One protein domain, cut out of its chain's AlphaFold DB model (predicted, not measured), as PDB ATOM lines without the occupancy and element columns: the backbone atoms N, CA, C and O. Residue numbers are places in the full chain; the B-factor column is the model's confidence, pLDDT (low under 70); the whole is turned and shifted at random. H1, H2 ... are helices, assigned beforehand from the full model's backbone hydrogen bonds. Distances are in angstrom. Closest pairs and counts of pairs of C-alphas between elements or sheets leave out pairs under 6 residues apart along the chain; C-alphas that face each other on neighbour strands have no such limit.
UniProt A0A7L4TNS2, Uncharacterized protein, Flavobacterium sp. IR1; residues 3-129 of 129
ATOM      1  N   PHE A   3     -23.291 -14.709  -9.429       47.59
ATOM      2  CA  PHE A   3     -22.759 -13.542  -8.737       47.59
ATOM      3  C   PHE A   3     -22.428 -12.488  -9.795       47.59
ATOM      4  O   PHE A   3     -21.548 -12.714 -10.626       47.59
ATOM      5  N   ASN A   4     -23.149 -11.365  -9.817       51.31
ATOM      6  CA  ASN A   4     -22.822 -10.270 -10.728       51.31
ATOM      7  C   ASN A   4     -21.867  -9.289 -10.040       51.31
ATOM      8  O   ASN A   4     -22.294  -8.365  -9.351       51.31
ATOM      9  N   THR A   5     -20.565  -9.483 -10.253       56.50
ATOM     10  CA  THR A   5     -19.499  -8.638  -9.686       56.50
ATOM     11  C   THR A   5     -19.428  -7.235 -10.294       56.50
ATOM     12  O   THR A   5     -18.669  -6.408  -9.803       56.50
ATOM     13  N   ASN A   6     -20.188  -6.962 -11.359       55.09
ATOM     14  CA  ASN A   6     -20.149  -5.688 -12.081       55.09
ATOM     15  C   ASN A   6     -21.307  -4.749 -11.705       55.09
ATOM     16  O   ASN A   6     -21.414  -3.658 -12.259       55.09
ATOM     17  N   SER A   7     -22.190  -5.161 -10.791       46.94
ATOM     18  CA  SER A   7     -23.283  -4.325 -10.296       46.94
ATOM     19  C   SER A   7     -22.854  -3.586  -9.017       46.94
ATOM     20  O   SER A   7     -22.348  -4.235  -8.102       46.94
ATOM     21  N   PRO A   8     -23.080  -2.260  -8.898       52.09
ATOM     22  CA  PRO A   8     -22.795  -1.508  -7.668       52.09
ATOM     23  C   PRO A   8     -23.667  -1.964  -6.486       52.09
ATOM     24  O   PRO A   8     -23.325  -1.739  -5.330       52.09
ATOM     25  N   TYR A   9     -24.770  -2.652  -6.783       48.31
ATOM     26  CA  TYR A   9     -25.561  -3.410  -5.827       48.31
ATOM     27  C   TYR A   9     -25.206  -4.879  -6.005       48.31
ATOM     28  O   TYR A   9     -25.437  -5.429  -7.084       48.31
ATOM     29  N   CYS A  10     -24.641  -5.516  -4.982       46.47
ATOM     30  CA  CYS A  10     -24.431  -6.959  -4.991       46.47
ATOM     31  C   CYS A  10     -25.800  -7.632  -5.194       46.47
ATOM     32  O   CYS A  10     -26.608  -7.692  -4.271       46.47
ATOM     33  N   SER A  11     -26.106  -8.041  -6.428       51.88
ATOM     34  CA  SER A  11     -27.361  -8.710  -6.756       51.88
ATOM     35  C   SER A  11     -27.115 -10.195  -6.607       51.88
ATOM     36  O   SER A  11     -26.420 -10.825  -7.406       51.88
ATOM     37  N   PHE A  12     -27.637 -10.730  -5.513       52.84
ATOM     38  CA  PHE A  12     -27.717 -12.157  -5.321       52.84
ATOM     39  C   PHE A  12     -29.022 -12.628  -5.954       52.84
ATOM     40  O   PHE A  12     -30.101 -12.235  -5.516       52.84
ATOM     41  N   ASP A  13     -28.909 -13.440  -7.001       59.72
ATOM     42  CA  ASP A  13     -30.057 -14.012  -7.697       59.72
ATOM     43  C   ASP A  13     -30.035 -15.534  -7.540       59.72
ATOM     44  O   ASP A  13     -29.005 -16.190  -7.759       59.72
ATOM     45  N   PHE A  14     -31.173 -16.084  -7.132       68.56
ATOM     46  CA  PHE A  14     -31.410 -17.516  -7.036       68.56
ATOM     47  C   PHE A  14     -32.557 -17.882  -7.970       68.56
ATOM     48  O   PHE A  14     -33.548 -17.169  -8.110       68.56
ATOM     49  N   THR A  15     -32.420 -19.026  -8.620       75.19
ATOM     50  CA  THR A  15     -33.484 -19.577  -9.454       75.19
ATOM     51  C   THR A  15     -34.408 -20.446  -8.613       75.19
ATOM     52  O   THR A  15     -33.974 -21.095  -7.661       75.19
ATOM     53  N   GLU A  16     -35.674 -20.534  -9.014       79.69
ATOM     54  CA  GLU A  16     -36.651 -21.446  -8.405       79.69
ATOM     55  C   GLU A  16     -36.106 -22.883  -8.328       79.69
ATOM     56  O   GLU A  16     -36.198 -23.540  -7.297       79.69
ATOM     57  N   ARG A  17     -35.405 -23.330  -9.381       84.00
ATOM     58  CA  ARG A  17     -34.753 -24.646  -9.443       84.00
ATOM     59  C   ARG A  17     -33.726 -24.862  -8.325       84.00
ATOM     60  O   ARG A  17     -33.606 -25.981  -7.832       84.00
ATOM     61  N   GLU A  18     -32.963 -23.839  -7.955       84.31
ATOM     62  CA  GLU A  18     -31.946 -23.943  -6.899       84.31
ATOM     63  C   GLU A  18     -32.586 -24.061  -5.519       84.31
ATOM     64  O   GLU A  18     -32.143 -24.883  -4.716       84.31
ATOM     65  N   LEU A  19     -33.667 -23.316  -5.274       89.06
ATOM     66  CA  LEU A  19     -34.458 -23.460  -4.057       89.06
ATOM     67  C   LEU A  19     -35.150 -24.822  -3.990       89.06
ATOM     68  O   LEU A  19     -35.084 -25.488  -2.957       89.06
ATOM     69  N   SER A  20     -35.738 -25.293  -5.095       89.69
ATOM     70  CA  SER A  20     -36.324 -26.635  -5.153       89.69
ATOM     71  C   SER A  20     -35.275 -27.702  -4.851       89.69
ATOM     72  O   SER A  20     -35.528 -28.596  -4.047       89.69
ATOM     73  N   PHE A  21     -34.084 -27.606  -5.456       90.75
ATOM     74  CA  PHE A  21     -32.984 -28.536  -5.194       90.75
ATOM     75  C   PHE A  21     -32.579 -28.537  -3.716       90.75
ATOM     76  O   PHE A  21     -32.391 -29.608  -3.138       90.75
ATOM     77  N   LEU A  22     -32.485 -27.360  -3.095       92.19
ATOM     78  CA  LEU A  22     -32.155 -27.230  -1.679       92.19
ATOM     79  C   LEU A  22     -33.215 -27.886  -0.783       92.19
ATOM     80  O   LEU A  22     -32.859 -28.680   0.084       92.19
ATOM     81  N   VAL A  23     -34.502 -27.633  -1.039       93.00
ATOM     82  CA  VAL A  23     -35.612 -28.280  -0.317       93.00
ATOM     83  C   VAL A  23     -35.538 -29.801  -0.448       93.00
ATOM     84  O   VAL A  23     -35.615 -30.503   0.556       93.00
ATOM     85  N   TYR A  24     -35.304 -30.326  -1.654       92.50
ATOM     86  CA  TYR A  24     -35.132 -31.769  -1.852       92.50
ATOM     87  C   TYR A  24     -33.946 -32.336  -1.072       92.50
ATOM     88  O   TYR A  24     -34.042 -33.440  -0.539       92.50
ATOM     89  N   LYS A  25     -32.836 -31.598  -0.976       91.44
ATOM     90  CA  LYS A  25     -31.678 -32.032  -0.188       91.44
ATOM     91  C   LYS A  25     -31.945 -32.032   1.308       91.44
ATOM     92  O   LYS A  25     -31.490 -32.955   1.973       91.44
ATOM     93  N   ILE A  26     -32.715 -31.074   1.819       91.06
ATOM     94  CA  ILE A  26     -33.151 -31.092   3.220       91.06
ATOM     95  C   ILE A  26     -34.000 -32.342   3.479       91.06
ATOM     96  O   ILE A  26     -33.693 -33.092   4.400       91.06
ATOM     97  N   ILE A  27     -34.983 -32.630   2.617       89.56
ATOM     98  CA  ILE A  27     -35.818 -33.839   2.727       89.56
ATOM     99  C   ILE A  27     -34.954 -35.108   2.702       89.56
ATOM    100  O   ILE A  27     -35.150 -36.011   3.511       89.56
ATOM    101  N   GLU A  28     -33.985 -35.199   1.787       89.31
ATOM    102  CA  GLU A  28     -33.095 -36.362   1.678       89.31
ATOM    103  C   GLU A  28     -32.249 -36.574   2.943       89.31
ATOM    104  O   GLU A  28     -32.057 -37.713   3.364       89.31
ATOM    105  N   VAL A  29     -31.731 -35.496   3.535       87.44
ATOM    106  CA  VAL A  29     -30.902 -35.564   4.747       87.44
ATOM    107  C   VAL A  29     -31.749 -35.938   5.963       87.44
ATOM    108  O   VAL A  29     -31.360 -36.820   6.719       87.44
ATOM    109  N   GLU A  30     -32.926 -35.331   6.118       83.12
ATOM    110  CA  GLU A  30     -33.803 -35.547   7.278       83.12
ATOM    111  C   GLU A  30     -34.583 -36.874   7.226       83.12
ATOM    112  O   GLU A  30     -35.024 -37.364   8.263       83.12
ATOM    113  N   SER A  31     -34.743 -37.475   6.042       78.94
ATOM    114  CA  SER A  31     -35.391 -38.790   5.877       78.94
ATOM    115  C   SER A  31     -34.452 -39.982   6.068       78.94
ATOM    116  O   SER A  31     -34.927 -41.102   6.266       78.94
ATOM    117  N   LYS A  32     -33.129 -39.781   6.009       64.25
ATOM    118  CA  LYS A  32     -32.152 -40.834   6.319       64.25
ATOM    119  C   LYS A  32     -32.007 -40.958   7.837       64.25
ATOM    120  O   LYS A  32     -32.070 -39.967   8.548       64.25
ATOM    121  N   GLU A  33     -31.795 -42.183   8.318       49.75
ATOM    122  CA  GLU A  33     -31.818 -42.657   9.721       49.75
ATOM    123  C   GLU A  33     -30.893 -41.945  10.745       49.75
ATOM    124  O   GLU A  33     -30.691 -42.444  11.853       49.75
ATOM    125  N   TYR A  34     -30.330 -40.775  10.445       47.94
ATOM    126  CA  TYR A  34     -29.638 -39.932  11.418       47.94
ATOM    127  C   TYR A  34     -30.674 -39.131  12.204       47.94
ATOM    128  O   TYR A  34     -30.932 -37.968  11.913       47.94
ATOM    129  N   GLY A  35     -31.313 -39.803  13.166       45.62
ATOM    130  CA  GLY A  35     -32.416 -39.286  13.973       45.62
ATOM    131  C   GLY A  35     -32.369 -37.777  14.214       45.62
ATOM    132  O   GLY A  35     -31.462 -37.275  14.868       45.62
ATOM    133  N   SER A  36     -33.375 -37.084  13.683       54.69
ATOM    134  CA  SER A  36     -33.866 -35.753  14.071       54.69
ATOM    135  C   SER A  36     -32.888 -34.565  14.073       54.69
ATOM    136  O   SER A  36     -33.346 -33.447  14.287       54.69
ATOM    137  N   PHE A  37     -31.579 -34.752  13.877       63.03
ATOM    138  CA  PHE A  37     -30.582 -33.703  14.112       63.03
ATOM    139  C   PHE A  37     -29.271 -33.921  13.336       63.03
ATOM    140  O   PHE A  37     -28.179 -33.832  13.896       63.03
ATOM    141  N   ASP A  38     -29.344 -34.191  12.030       74.81
ATOM    142  CA  ASP A  38     -28.157 -34.066  11.176       74.81
ATOM    143  C   ASP A  38     -27.761 -32.572  11.074       74.81
ATOM    144  O   ASP A  38     -28.560 -31.758  10.588       74.81
ATOM    145  N   PRO A  39     -26.544 -32.172  11.504       81.06
ATOM    146  CA  PRO A  39     -26.082 -30.788  11.395       81.06
ATOM    147  C   PRO A  39     -26.126 -30.238   9.963       81.06
ATOM    148  O   PRO A  39     -26.316 -29.036   9.771       81.06
ATOM    149  N   ALA A  40     -25.987 -31.099   8.950       84.75
ATOM    150  CA  ALA A  40     -26.122 -30.713   7.554       84.75
ATOM    151  C   ALA A  40     -27.543 -30.224   7.241       84.75
ATOM    152  O   ALA A  40     -27.689 -29.224   6.541       84.75
ATOM    153  N   GLY A  41     -28.580 -30.854   7.806       85.56
ATOM    154  CA  GLY A  41     -29.969 -30.404   7.667       85.56
ATOM    155  C   GLY A  41     -30.157 -28.985   8.208       85.56
ATOM    156  O   GLY A  41     -30.698 -28.120   7.516       85.56
ATOM    157  N   GLY A  42     -29.599 -28.704   9.390       85.88
ATOM    158  CA  GLY A  42     -29.602 -27.362   9.984       85.88
ATOM    159  C   GLY A  42     -28.891 -26.315   9.116       85.88
ATOM    160  O   GLY A  42     -29.433 -25.237   8.875       85.88
ATOM    161  N   ILE A  43     -27.712 -26.640   8.575       89.56
ATOM    162  CA  ILE A  43     -26.978 -25.739   7.669       89.56
ATOM    163  C   ILE A  43     -27.794 -25.452   6.402       89.56
ATOM    164  O   ILE A  43     -27.900 -24.296   5.990       89.56
ATOM    165  N   LEU A  44     -28.393 -26.476   5.792       91.50
ATOM    166  CA  LEU A  44     -29.199 -26.313   4.581       91.50
ATOM    167  C   LEU A  44     -30.451 -25.458   4.838       91.50
ATOM    168  O   LEU A  44     -30.794 -24.631   3.993       91.50
ATOM    169  N   ARG A  45     -31.087 -25.591   6.008       90.44
ATOM    170  CA  ARG A  45     -32.206 -24.729   6.430       90.44
ATOM    171  C   ARG A  45     -31.789 -23.270   6.593       90.44
ATOM    172  O   ARG A  45     -32.489 -22.393   6.100       90.44
ATOM    173  N   ASN A  46     -30.631 -23.011   7.195       90.00
ATOM    174  CA  ASN A  46     -30.111 -21.647   7.324       90.00
ATOM    175  C   ASN A  46     -29.812 -21.025   5.953       90.00
ATOM    176  O   ASN A  46     -30.114 -19.858   5.719       90.00
ATOM    177  N   ILE A  47     -29.255 -21.806   5.019       90.62
ATOM    178  CA  ILE A  47     -29.047 -21.344   3.641       90.62
ATOM    179  C   ILE A  47     -30.395 -21.022   2.988       90.62
ATOM    180  O   ILE A  47     -30.531 -19.961   2.384       90.62
ATOM    181  N   LEU A  48     -31.399 -21.894   3.135       92.19
ATOM    182  CA  LEU A  48     -32.737 -21.676   2.581       92.19
ATOM    183  C   LEU A  48     -33.364 -20.384   3.118       92.19
ATOM    184  O   LEU A  48     -33.854 -19.574   2.334       92.19
ATOM    185  N   GLU A  49     -33.297 -20.166   4.430       92.06
ATOM    186  CA  GLU A  49     -33.807 -18.960   5.081       92.06
ATOM    187  C   GLU A  49     -33.135 -17.691   4.553       92.06
ATOM    188  O   GLU A  49     -33.824 -16.736   4.185       92.06
ATOM    189  N   VAL A  50     -31.799 -17.686   4.466       89.94
ATOM    190  CA  VAL A  50     -31.044 -16.548   3.928       89.94
ATOM    191  C   VAL A  50     -31.476 -16.266   2.497       89.94
ATOM    192  O   VAL A  50     -31.764 -15.116   2.178       89.94
ATOM    193  N   LEU A  51     -31.565 -17.295   1.650       89.12
ATOM    194  CA  LEU A  51     -31.965 -17.140   0.254       89.12
ATOM    195  C   LEU A  51     -33.367 -16.543   0.130       89.12
ATOM    196  O   LEU A  51     -33.534 -15.521  -0.534       89.12
ATOM    197  N   LEU A  52     -34.353 -17.118   0.819       90.81
ATOM    198  CA  LEU A  52     -35.725 -16.608   0.810       90.81
ATOM    199  C   LEU A  52     -35.805 -15.180   1.359       90.81
ATOM    200  O   LEU A  52     -36.596 -14.379   0.881       90.81
ATOM    201  N   SER A  53     -34.933 -14.818   2.297       88.56
ATOM    202  CA  SER A  53     -34.867 -13.473   2.865       88.56
ATOM    203  C   SER A  53     -34.234 -12.432   1.933       88.56
ATOM    204  O   SER A  53     -34.254 -11.248   2.254       88.56
ATOM    205  N   LEU A  54     -33.607 -12.791   0.811       86.69
ATOM    206  CA  LEU A  54     -32.913 -11.804  -0.035       86.69
ATOM    207  C   LEU A  54     -33.852 -11.024  -0.959       86.69
ATOM    208  O   LEU A  54     -33.546  -9.880  -1.295       86.69
ATOM    209  N   ASN A  55     -34.966 -11.623  -1.380       87.00
ATOM    210  CA  ASN A  55     -35.852 -11.032  -2.376       87.00
ATOM    211  C   ASN A  55     -37.306 -11.469  -2.151       87.00
ATOM    212  O   ASN A  55     -37.646 -12.632  -2.365       87.00
ATOM    213  N   GLU A  56     -38.154 -10.514  -1.769       88.62
ATOM    214  CA  GLU A  56     -39.566 -10.740  -1.455       88.62
ATOM    215  C   GLU A  56     -40.333 -11.361  -2.630       88.62
ATOM    216  O   GLU A  56     -40.996 -12.381  -2.466       88.62
ATOM    217  N   THR A  57     -40.205 -10.793  -3.834       89.56
ATOM    218  CA  THR A  57     -40.911 -11.278  -5.028       89.56
ATOM    219  C   THR A  57     -40.543 -12.723  -5.337       89.56
ATOM    220  O   THR A  57     -41.422 -13.549  -5.559       89.56
ATOM    221  N   LYS A  58     -39.250 -13.054  -5.296       88.06
ATOM    222  CA  LYS A  58     -38.768 -14.414  -5.562       88.06
ATOM    223  C   LYS A  58     -39.180 -15.403  -4.472       88.06
ATOM    224  O   LYS A  58     -39.466 -16.557  -4.782       88.06
ATOM    225  N   ALA A  59     -39.225 -14.963  -3.215       89.94
ATOM    226  CA  ALA A  59     -39.719 -15.779  -2.113       89.94
ATOM    227  C   ALA A  59     -41.209 -16.099  -2.280       89.94
ATOM    228  O   ALA A  59     -41.593 -17.258  -2.138       89.94
ATOM    229  N   ILE A  60     -42.029 -15.105  -2.643       91.88
ATOM    230  CA  ILE A  60     -43.453 -15.303  -2.950       91.88
ATOM    231  C   ILE A  60     -43.610 -16.290  -4.109       91.88
ATOM    232  O   ILE A  60     -44.317 -17.279  -3.950       91.88
ATOM    233  N   GLU A  61     -42.924 -16.054  -5.234       91.88
ATOM    234  CA  GLU A  61     -42.986 -16.920  -6.421       91.88
ATOM    235  C   GLU A  61     -42.675 -18.382  -6.070       91.88
ATOM    236  O   GLU A  61     -43.409 -19.285  -6.467       91.88
ATOM    237  N   PHE A  62     -41.616 -18.616  -5.289       92.62
ATOM    238  CA  PHE A  62     -41.229 -19.962  -4.873       92.62
ATOM    239  C   PHE A  62     -42.223 -20.598  -3.897       92.62
ATOM    240  O   PHE A  62     -42.542 -21.777  -4.027       92.62
ATOM    241  N   ILE A  63     -42.720 -19.847  -2.910       92.06
ATOM    242  CA  ILE A  63     -43.685 -20.380  -1.940       92.06
ATOM    243  C   ILE A  63     -45.011 -20.713  -2.641       92.06
ATOM    244  O   ILE A  63     -45.589 -21.769  -2.384       92.06
ATOM    245  N   GLU A  64     -45.468 -19.868  -3.570       93.31
ATOM    246  CA  GLU A  64     -46.675 -20.112  -4.369       93.31
ATOM    247  C   GLU A  64     -46.564 -21.356  -5.267       93.31
ATOM    248  O   GLU A  64     -47.603 -21.953  -5.575       93.31
ATOM    249  N   SER A  65     -45.346 -21.746  -5.673       93.06
ATOM    250  CA  SER A  65     -45.096 -22.900  -6.548       93.06
ATOM    251  C   SER A  65     -44.978 -24.241  -5.816       93.06
ATOM    252  O   SER A  65     -44.906 -25.290  -6.462       93.06
ATOM    253  N   LEU A  66     -45.006 -24.242  -4.479       93.19
ATOM    254  CA  LEU A  66     -45.005 -25.474  -3.692       93.19
ATOM    255  C   LEU A  66     -46.257 -26.313  -3.994       93.19
ATOM    256  O   LEU A  66     -47.370 -25.801  -4.106       93.19
ATOM    257  N   ASP A  67     -46.064 -27.626  -4.112       91.94
ATOM    258  CA  ASP A  67     -47.060 -28.567  -4.641       91.94
ATOM    259  C   ASP A  67     -47.431 -29.697  -3.664       91.94
ATOM    260  O   ASP A  67     -48.278 -30.529  -3.984       91.94
ATOM    261  N   ASN A  68     -46.801 -29.761  -2.485       92.06
ATOM    262  CA  ASN A  68     -47.098 -30.762  -1.461       92.06
ATOM    263  C   ASN A  68     -46.704 -30.302  -0.048       92.06
ATOM    264  O   ASN A  68     -45.820 -29.455   0.113       92.06
ATOM    265  N   ASP A  69     -47.322 -30.935   0.952       90.81
ATOM    266  CA  ASP A  69     -47.143 -30.624   2.373       90.81
ATOM    267  C   ASP A  69     -45.684 -30.747   2.820       90.81
ATOM    268  O   ASP A  69     -45.173 -29.838   3.457       90.81
ATOM    269  N   VAL A  70     -44.954 -31.795   2.425       90.88
ATOM    270  CA  VAL A  70     -43.564 -32.000   2.880       90.88
ATOM    271  C   VAL A  70     -42.672 -30.820   2.490       90.88
ATOM    272  O   VAL A  70     -41.921 -30.302   3.314       90.88
ATOM    273  N   LYS A  71     -42.757 -30.350   1.240       91.81
ATOM    274  CA  LYS A  71     -41.986 -29.174   0.800       91.81
ATOM    275  C   LYS A  71     -42.423 -27.910   1.540       91.81
ATOM    276  O   LYS A  71     -41.566 -27.106   1.902       91.81
ATOM    277  N   PHE A  72     -43.728 -27.744   1.754       92.06
ATOM    278  CA  PHE A  72     -44.271 -26.634   2.529       92.06
ATOM    279  C   PHE A  72     -43.683 -26.610   3.941       92.06
ATOM    280  O   PHE A  72     -43.130 -25.594   4.341       92.06
ATOM    281  N   GLU A  73     -43.657 -27.745   4.633       90.75
ATOM    282  CA  GLU A  73     -43.122 -27.888   5.993       90.75
ATOM    283  C   GLU A  73     -41.638 -27.532   6.098       90.75
ATOM    284  O   GLU A  73     -41.213 -26.867   7.050       90.75
ATOM    285  N   ILE A  74     -40.836 -27.919   5.098       90.56
ATOM    286  CA  ILE A  74     -39.429 -27.511   5.032       90.56
ATOM    287  C   ILE A  74     -39.310 -25.986   5.028       90.56
ATOM    288  O   ILE A  74     -38.510 -25.444   5.794       90.56
ATOM    289  N   VAL A  75     -40.110 -25.315   4.197       90.69
ATOM    290  CA  VAL A  75     -40.089 -23.857   4.031       90.69
ATOM    291  C   VAL A  75     -40.710 -23.137   5.233       90.69
ATOM    292  O   VAL A  75     -40.209 -22.090   5.641       90.69
ATOM    293  N   SER A  76     -41.741 -23.711   5.860       86.56
ATOM    294  CA  SER A  76     -42.444 -23.124   7.005       86.56
ATOM    295  C   SER A  76     -41.533 -22.833   8.195       86.56
ATOM    296  O   SER A  76     -41.742 -21.854   8.909       86.56
ATOM    297  N   ASN A  77     -40.490 -23.639   8.407       79.88
ATOM    298  CA  ASN A  77     -39.533 -23.389   9.486       79.88
ATOM    299  C   ASN A  77     -38.747 -22.082   9.305       79.88
ATOM    300  O   ASN A  77     -38.421 -21.447  10.302       79.88
ATOM    301  N   SER A  78     -38.491 -21.659   8.067       84.88
ATOM    302  CA  SER A  78     -37.820 -20.388   7.765       84.88
ATOM    303  C   SER A  78     -38.776 -19.191   7.810       84.88
ATOM    304  O   SER A  78     -38.340 -18.044   7.735       84.88
ATOM    305  N   PHE A  79     -40.087 -19.426   7.915       81.06
ATOM    306  CA  PHE A  79     -41.072 -18.377   7.693       81.06
ATOM    307  C   PHE A  79     -41.060 -17.283   8.757       81.06
ATOM    308  O   PHE A  79     -41.216 -16.127   8.392       81.06
ATOM    309  N   GLY A  80     -40.805 -17.603  10.029       76.62
ATOM    310  CA  GLY A  80     -40.738 -16.579  11.082       76.62
ATOM    311  C   GLY A  80     -39.652 -15.525  10.820       76.62
ATOM    312  O   GLY A  80     -39.862 -14.337  11.048       76.62
ATOM    313  N   ALA A  81     -38.508 -15.936  10.265       81.19
ATOM    314  CA  ALA A  81     -37.454 -15.006   9.869       81.19
ATOM    315  C   ALA A  81     -37.844 -14.191   8.624       81.19
ATOM    316  O   ALA A  81     -37.614 -12.982   8.572       81.19
ATOM    317  N   ILE A  82     -38.470 -14.835   7.632       85.50
ATOM    318  CA  ILE A  82     -38.887 -14.175   6.386       85.50
ATOM    319  C   ILE A  82     -40.000 -13.152   6.661       85.50
ATOM    320  O   ILE A  82     -39.932 -12.034   6.156       85.50
ATOM    321  N   SER A  83     -40.991 -13.495   7.485       81.12
ATOM    322  CA  SER A  83     -42.118 -12.622   7.833       81.12
ATOM    323  C   SER A  83     -41.707 -11.445   8.723       81.12
ATOM    324  O   SER A  83     -42.309 -10.378   8.639       81.12
ATOM    325  N   GLY A  84     -40.646 -11.591   9.522       79.88
ATOM    326  CA  GLY A  84     -40.018 -10.465  10.220       79.88
ATOM    327  C   GLY A  84     -39.266  -9.508   9.286       79.88
ATOM    328  O   GLY A  84     -39.098  -8.337   9.611       79.88
ATOM    329  N   LYS A  85     -38.816  -9.984   8.117       85.44
ATOM    330  CA  LYS A  85     -38.083  -9.172   7.136       85.44
ATOM    331  C   LYS A  85     -38.990  -8.502   6.106       85.44
ATOM    332  O   LYS A  85     -38.730  -7.362   5.723       85.44
ATOM    333  N   PHE A  86     -40.014  -9.208   5.638       87.06
ATOM    334  CA  PHE A  86     -40.973  -8.712   4.656       87.06
ATOM    335  C   PHE A  86     -42.343  -8.563   5.306       87.06
ATOM    336  O   PHE A  86     -43.060  -9.537   5.517       87.06
ATOM    337  N   GLN A  87     -42.709  -7.317   5.593       83.25
ATOM    338  CA  GLN A  87     -43.997  -6.959   6.189       83.25
ATOM    339  C   GLN A  87     -44.888  -6.218   5.187       83.25
ATOM    340  O   GLN A  87     -45.764  -5.458   5.567       83.25
ATOM    341  N   SER A  88     -44.678  -6.410   3.882       88.88
ATOM    342  CA  SER A  88     -45.544  -5.794   2.878       88.88
ATOM    343  C   SER A  88     -46.921  -6.467   2.875       88.88
ATOM    344  O   SER A  88     -47.042  -7.688   3.022       88.88
ATOM    345  N   LYS A  89     -47.976  -5.682   2.628       90.31
ATOM    346  CA  LYS A  89     -49.338  -6.210   2.461       90.31
ATOM    347  C   LYS A  89     -49.405  -7.300   1.386       90.31
ATOM    348  O   LYS A  89     -50.031  -8.335   1.590       90.31
ATOM    349  N   ASN A  90     -48.700  -7.095   0.270       91.75
ATOM    350  CA  ASN A  90     -48.637  -8.055  -0.827       91.75
ATOM    351  C   ASN A  90     -48.006  -9.386  -0.389       91.75
ATOM    352  O   ASN A  90     -48.551 -10.441  -0.700       91.75
ATOM    353  N   PHE A  91     -46.892  -9.350   0.351       91.38
ATOM    354  CA  PHE A  91     -46.260 -10.557   0.885       91.38
ATOM    355  C   PHE A  91     -47.220 -11.320   1.794       91.38
ATOM    356  O   PHE A  91     -47.504 -12.491   1.557       91.38
ATOM    357  N   ILE A  92     -47.780 -10.638   2.791       91.56
ATOM    358  CA  ILE A  92     -48.661 -11.248   3.787       91.56
ATOM    359  C   ILE A  92     -49.881 -11.905   3.125       91.56
ATOM    360  O   ILE A  92     -50.167 -13.074   3.389       91.56
ATOM    361  N   GLU A  93     -50.576 -11.197   2.229       93.06
ATOM    362  CA  GLU A  93     -51.765 -11.716   1.539       93.06
ATOM    363  C   GLU A  93     -51.441 -12.949   0.684       93.06
ATOM    364  O   GLU A  93     -52.176 -13.944   0.695       93.06
ATOM    365  N   LYS A  94     -50.316 -12.910  -0.035       94.62
ATOM    366  CA  LYS A  94     -49.864 -14.001  -0.902       94.62
ATOM    367  C   LYS A  94     -49.483 -15.253  -0.125       94.62
ATOM    368  O   LYS A  94     -49.861 -16.367  -0.514       94.62
ATOM    369  N   ILE A  95     -48.774 -15.087   0.988       92.00
ATOM    370  CA  ILE A  95     -48.389 -16.222   1.822       92.00
ATOM    371  C   ILE A  95     -49.586 -16.786   2.585       92.00
ATOM    372  O   ILE A  95     -49.719 -18.006   2.680       92.00
ATOM    373  N   GLU A  96     -50.510 -15.948   3.052       93.56
ATOM    374  CA  GLU A  96     -51.749 -16.427   3.663       93.56
ATOM    375  C   GLU A  96     -52.584 -17.250   2.677       93.56
ATOM    376  O   GLU A  96     -53.030 -18.355   3.005       93.56
ATOM    377  N   TYR A  97     -52.764 -16.750   1.452       94.75
ATOM    378  CA  TYR A  97     -53.470 -17.482   0.404       94.75
ATOM    379  C   TYR A  97     -52.815 -18.838   0.116       94.75
ATOM    380  O   TYR A  97     -53.502 -19.852  -0.007       94.75
ATOM    381  N   THR A  98     -51.485 -18.871   0.051       93.19
ATOM    382  CA  THR A  98     -50.735 -20.104  -0.203       93.19
ATOM    383  C   THR A  98     -50.822 -21.084   0.960       93.19
ATOM    384  O   THR A  98     -51.074 -22.262   0.738       93.19
ATOM    385  N   THR A  99     -50.711 -20.600   2.198       93.12
ATOM    386  CA  THR A  99     -50.810 -21.415   3.419       93.12
ATOM    387  C   THR A  99     -52.140 -22.165   3.485       93.12
ATOM    388  O   THR A  99     -52.169 -23.340   3.841       93.12
ATOM    389  N   LYS A 100     -53.242 -21.545   3.036       94.69
ATOM    390  CA  LYS A 100     -54.575 -22.178   2.953       94.69
ATOM    391  C   LYS A 100     -54.644 -23.394   2.017       94.69
ATOM    392  O   LYS A 100     -55.602 -24.154   2.112       94.69
ATOM    393  N   LYS A 101     -53.661 -23.609   1.136       95.00
ATOM    394  CA  LYS A 101     -53.571 -24.817   0.295       95.00
ATOM    395  C   LYS A 101     -53.047 -26.038   1.067       95.00
ATOM    396  O   LYS A 101     -53.275 -27.156   0.622       95.00
ATOM    397  N   PHE A 102     -52.400 -25.829   2.217       94.62
ATOM    398  CA  PHE A 102     -51.678 -26.851   2.989       94.62
ATOM    399  C   PHE A 102     -52.307 -27.093   4.371       94.62
ATOM    400  O   PHE A 102     -51.607 -27.240   5.368       94.62
ATOM    401  N   ILE A 103     -53.643 -27.116   4.454       93.88
ATOM    402  CA  ILE A 103     -54.386 -27.286   5.723       93.88
ATOM    403  C   ILE A 103     -54.044 -28.611   6.429       93.88
ATOM    404  O   ILE A 103     -54.144 -28.702   7.650       93.88
ATOM    405  N   SER A 104     -53.637 -29.636   5.678       92.75
ATOM    406  CA  SER A 104     -53.216 -30.939   6.207       92.75
ATOM    407  C   SER A 104     -51.804 -30.954   6.796       92.75
ATOM    408  O   SER A 104     -51.463 -31.908   7.494       92.75
ATOM    409  N   SER A 105     -50.996 -29.919   6.555       91.44
ATOM    410  CA  SER A 105     -49.633 -29.842   7.071       91.44
ATOM    411  C   SER A 105     -49.610 -29.687   8.592       91.44
ATOM    412  O   SER A 105     -50.351 -28.885   9.167       91.44
ATOM    413  N   ILE A 106     -48.663 -30.360   9.250       89.31
ATOM    414  CA  ILE A 106     -48.461 -30.223  10.702       89.31
ATOM    415  C   ILE A 106     -47.977 -28.817  11.102       89.31
ATOM    416  O   ILE A 106     -48.085 -28.430  12.265       89.31
ATOM    417  N   TYR A 107     -47.459 -28.041  10.144       88.31
ATOM    418  CA  TYR A 107     -46.980 -26.674  10.345       88.31
ATOM    419  C   TYR A 107     -48.021 -25.601  10.000       88.31
ATOM    420  O   TYR A 107     -47.748 -24.417  10.198       88.31
ATOM    421  N   PHE A 108     -49.215 -25.985   9.532       91.50
ATOM    422  CA  PHE A 108     -50.256 -25.047   9.103       91.50
ATOM    423  C   PHE A 108     -50.581 -23.989  10.169       91.50
ATOM    424  O   PHE A 108     -50.528 -22.793   9.887       91.50
ATOM    425  N   GLN A 109     -50.844 -24.412  11.411       91.81
ATOM    426  CA  GLN A 109     -51.208 -23.477  12.481       91.81
ATOM    427  C   GLN A 109     -50.063 -22.517  12.818       91.81
ATOM    428  O   GLN A 109     -50.272 -21.311  12.882       91.81
ATOM    429  N   ARG A 110     -48.835 -23.035  12.937       89.19
ATOM    430  CA  ARG A 110     -47.649 -22.211  13.202       89.19
ATOM    431  C   ARG A 110     -47.425 -21.166  12.105       89.19
ATOM    432  O   ARG A 110     -46.995 -20.053  12.392       89.19
ATOM    433  N   MET A 111     -47.714 -21.510  10.851       89.88
ATOM    434  CA  MET A 111     -47.642 -20.561   9.739       89.88
ATOM    435  C   MET A 111     -48.691 -19.460   9.859       89.88
ATOM    436  O   MET A 111     -48.355 -18.294   9.666       89.88
ATOM    437  N   LEU A 112     -49.933 -19.801  10.210       91.31
ATOM    438  CA  LEU A 112     -50.971 -18.799  10.458       91.31
ATOM    439  C   LEU A 112     -50.597 -17.855  11.603       91.31
ATOM    440  O   LEU A 112     -50.815 -16.651  11.480       91.31
ATOM    441  N   ASP A 113     -50.004 -18.374  12.677       90.00
ATOM    442  CA  ASP A 113     -49.568 -17.564  13.815       90.00
ATOM    443  C   ASP A 113     -48.495 -16.548  13.380       90.00
ATOM    444  O   ASP A 113     -48.672 -15.347  13.584       90.00
ATOM    445  N   ASN A 114     -47.465 -16.991  12.648       88.00
ATOM    446  CA  ASN A 114     -46.435 -16.106  12.087       88.00
ATOM    447  C   ASN A 114     -47.006 -15.059  11.104       88.00
ATOM    448  O   ASN A 114     -46.527 -13.927  11.047       88.00
ATOM    449  N   ILE A 115     -48.017 -15.425  10.304       89.94
ATOM    450  CA  ILE A 115     -48.713 -14.486   9.405       89.94
ATOM    451  C   ILE A 115     -49.442 -13.415  10.219       89.94
ATOM    452  O   ILE A 115     -49.391 -12.238   9.866       89.94
ATOM    453  N   ASN A 116     -50.123 -13.803  11.297       90.06
ATOM    454  CA  ASN A 116     -50.836 -12.866  12.162       90.06
ATOM    455  C   ASN A 116     -49.869 -11.930  12.898       90.06
ATOM    456  O   ASN A 116     -50.141 -10.736  12.986       90.06
ATOM    457  N   GLU A 117     -48.721 -12.433  13.358       87.19
ATOM    458  CA  GLU A 117     -47.656 -11.594  13.922       87.19
ATOM    459  C   GLU A 117     -47.164 -10.548  12.911       87.19
ATOM    460  O   GLU A 117     -47.042  -9.372  13.249       87.19
ATOM    461  N   ALA A 118     -46.955 -10.945  11.652       86.75
ATOM    462  CA  ALA A 118     -46.546 -10.021  10.597       86.75
ATOM    463  C   ALA A 118     -47.620  -8.971  10.264       86.75
ATOM    464  O   ALA A 118     -47.278  -7.816  10.025       86.75
ATOM    465  N   LYS A 119     -48.908  -9.346  10.280       89.56
ATOM    466  CA  LYS A 119     -50.033  -8.406  10.107       89.56
ATOM    467  C   LYS A 119     -50.067  -7.356  11.206       89.56
ATOM    468  O   LYS A 119     -50.115  -6.172  10.903       89.56
ATOM    469  N   ASN A 120     -49.983  -7.792  12.461       86.88
ATOM    470  CA  ASN A 120     -50.002  -6.881  13.602       86.88
ATOM    471  C   ASN A 120     -48.825  -5.895  13.538       86.88
ATOM    472  O   ASN A 120     -49.004  -4.708  13.785       86.88
ATOM    473  N   ALA A 121     -47.638  -6.367  13.143       84.50
ATOM    474  CA  ALA A 121     -46.475  -5.500  12.979       84.50
ATOM    475  C   ALA A 121     -46.642  -4.466  11.846       84.50
ATOM    476  O   ALA A 121     -46.155  -3.342  11.972       84.50
ATOM    477  N   LEU A 122     -47.336  -4.826  10.758       84.00
ATOM    478  CA  LEU A 122     -47.676  -3.888   9.687       84.00
ATOM    479  C   LEU A 122     -48.660  -2.819  10.183       84.00
ATOM    480  O   LEU A 122     -48.395  -1.633  10.001       84.00
ATOM    481  N   ASP A 123     -49.733  -3.223  10.865       80.88
ATOM    482  CA  ASP A 123     -50.742  -2.302  11.405       80.88
ATOM    483  C   ASP A 123     -50.124  -1.308  12.411       80.88
ATOM    484  O   ASP A 123     -50.375  -0.103  12.337       80.88
ATOM    485  N   ASP A 124     -49.244  -1.782  13.301       74.94
ATOM    486  CA  ASP A 124     -48.511  -0.929  14.249       74.94
ATOM    487  C   ASP A 124     -47.602   0.087  13.535       74.94
ATOM    488  O   ASP A 124     -47.440   1.220  13.998       74.94
ATOM    489  N   SER A 125     -47.012  -0.292  12.397       69.38
ATOM    490  CA  SER A 125     -46.151   0.598  11.613       69.38
ATOM    491  C   SER A 125     -46.933   1.708  10.903       69.38
ATOM    492  O   SER A 125     -46.451   2.838  10.848       69.38
ATOM    493  N   GLU A 126     -48.148   1.418  10.425       68.12
ATOM    494  CA  GLU A 126     -49.021   2.394   9.757       68.12
ATOM    495  C   GLU A 126     -49.598   3.427  10.738       68.12
ATOM    496  O   GLU A 126     -49.833   4.574  10.364       68.12
ATOM    497  N   ILE A 127     -49.787   3.063  12.011       62.22
ATOM    498  CA  ILE A 127     -50.248   3.991  13.061       62.22
ATOM    499  C   ILE A 127     -49.163   5.021  13.435       62.22
ATOM    500  O   ILE A 127     -49.475   6.106  13.930       62.22
ATOM    501  N   LEU A 128     -47.888   4.691  13.219       57.09
ATOM    502  CA  LEU A 128     -46.741   5.540  13.557       57.09
ATOM    503  C   LEU A 128     -46.319   6.497  12.424       57.09
ATOM    504  O   LEU A 128     -45.418   7.313  12.642       57.09
ATOM    505  N   THR A 129     -46.944   6.405  11.247       48.75
ATOM    506  CA  THR A 129     -46.701   7.261  10.065       48.75
ATOM    507  C   THR A 129     -47.782   8.310   9.865       48.75
ATOM    508  O   THR A 129     -47.414   9.457   9.518       48.75
TER     509      THR A 129
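Overview. This is residues 3 to 129 of the 129 residues of an uncharacterized protein of Flavobacterium sp. IR1 (UniProt A0A7L4TNS2). Two helical hairpins, H1 with H2 and H6 with H7, lie on either side of three short helices, H3, H4 and H5, and residues 5 to 10 of the leading stretch stick out from this body. The printed part has 127 residues with seven named helices, H1 to H7 in chain order, and no named strand: all helix. It is compact, with a radius of gyration of the C-alphas of 15.5 A, and flat, spanning 52 by 44 by 24 A.

Arrangement. After residues 3 to 15, which hold no named element, H1, residues 16 to 31, and H2, residues 39 to 52, form a helical hairpin; they touch, closest at the C-alphas of Ile 26 and Gly 41, 5.5 A, at a shallow tilt of 24 degrees, opposite ways. H3, residues 56 to 64, only just touches H1, at its residues 16 to 19 alone, with 3 pairs of C-alphas within 8 A; Glu 16 and Phe 62 are the closest, 6.0 A. H4, residues 69 to 76, touches residues 23 to 27 of H1 alone, about perpendicular at 76 degrees; the closest C-alphas are those of Val 23 and Lys 71, 6.5 A. H5, residues 79 to 85, touches residues 49 to 52 of H2 alone, closest at C-alphas 52 and 82, 6.9 A. H6, residues 89 to 99, touches H3, closest at C-alphas 64 and 98, 5.8 A. H7, residues 108 to 127, forms a helical hairpin with H6 at a shallow tilt of 12 degrees, closest at C-alphas 92 and 115, 6.5 A. Residues 111 to 118 of H7 alone touch H5, closest at C-alphas 80 and 114, 5.8 A. H1 and H7 are apart. In each of the seven helices every O i to N i+4 pair is within hydrogen-bond range.

Along the chain. H1 begins at C-alpha 16 (-36.651, -21.446, -8.405) and is 22.5 A long; H2 is 20.2 A. H7, 29.3 A, ends at C-alpha 127 (-50.248, 3.991, 13.061).

Size, cuts and confidence. The C-alphas farthest apart, those of Glu 33 and Thr 129, are 52.1 A apart. The printed part has no cut, and no link between helices is long. The pLDDT is under 70 at residues 3 to 14, 32 to 37 and 125 to 129.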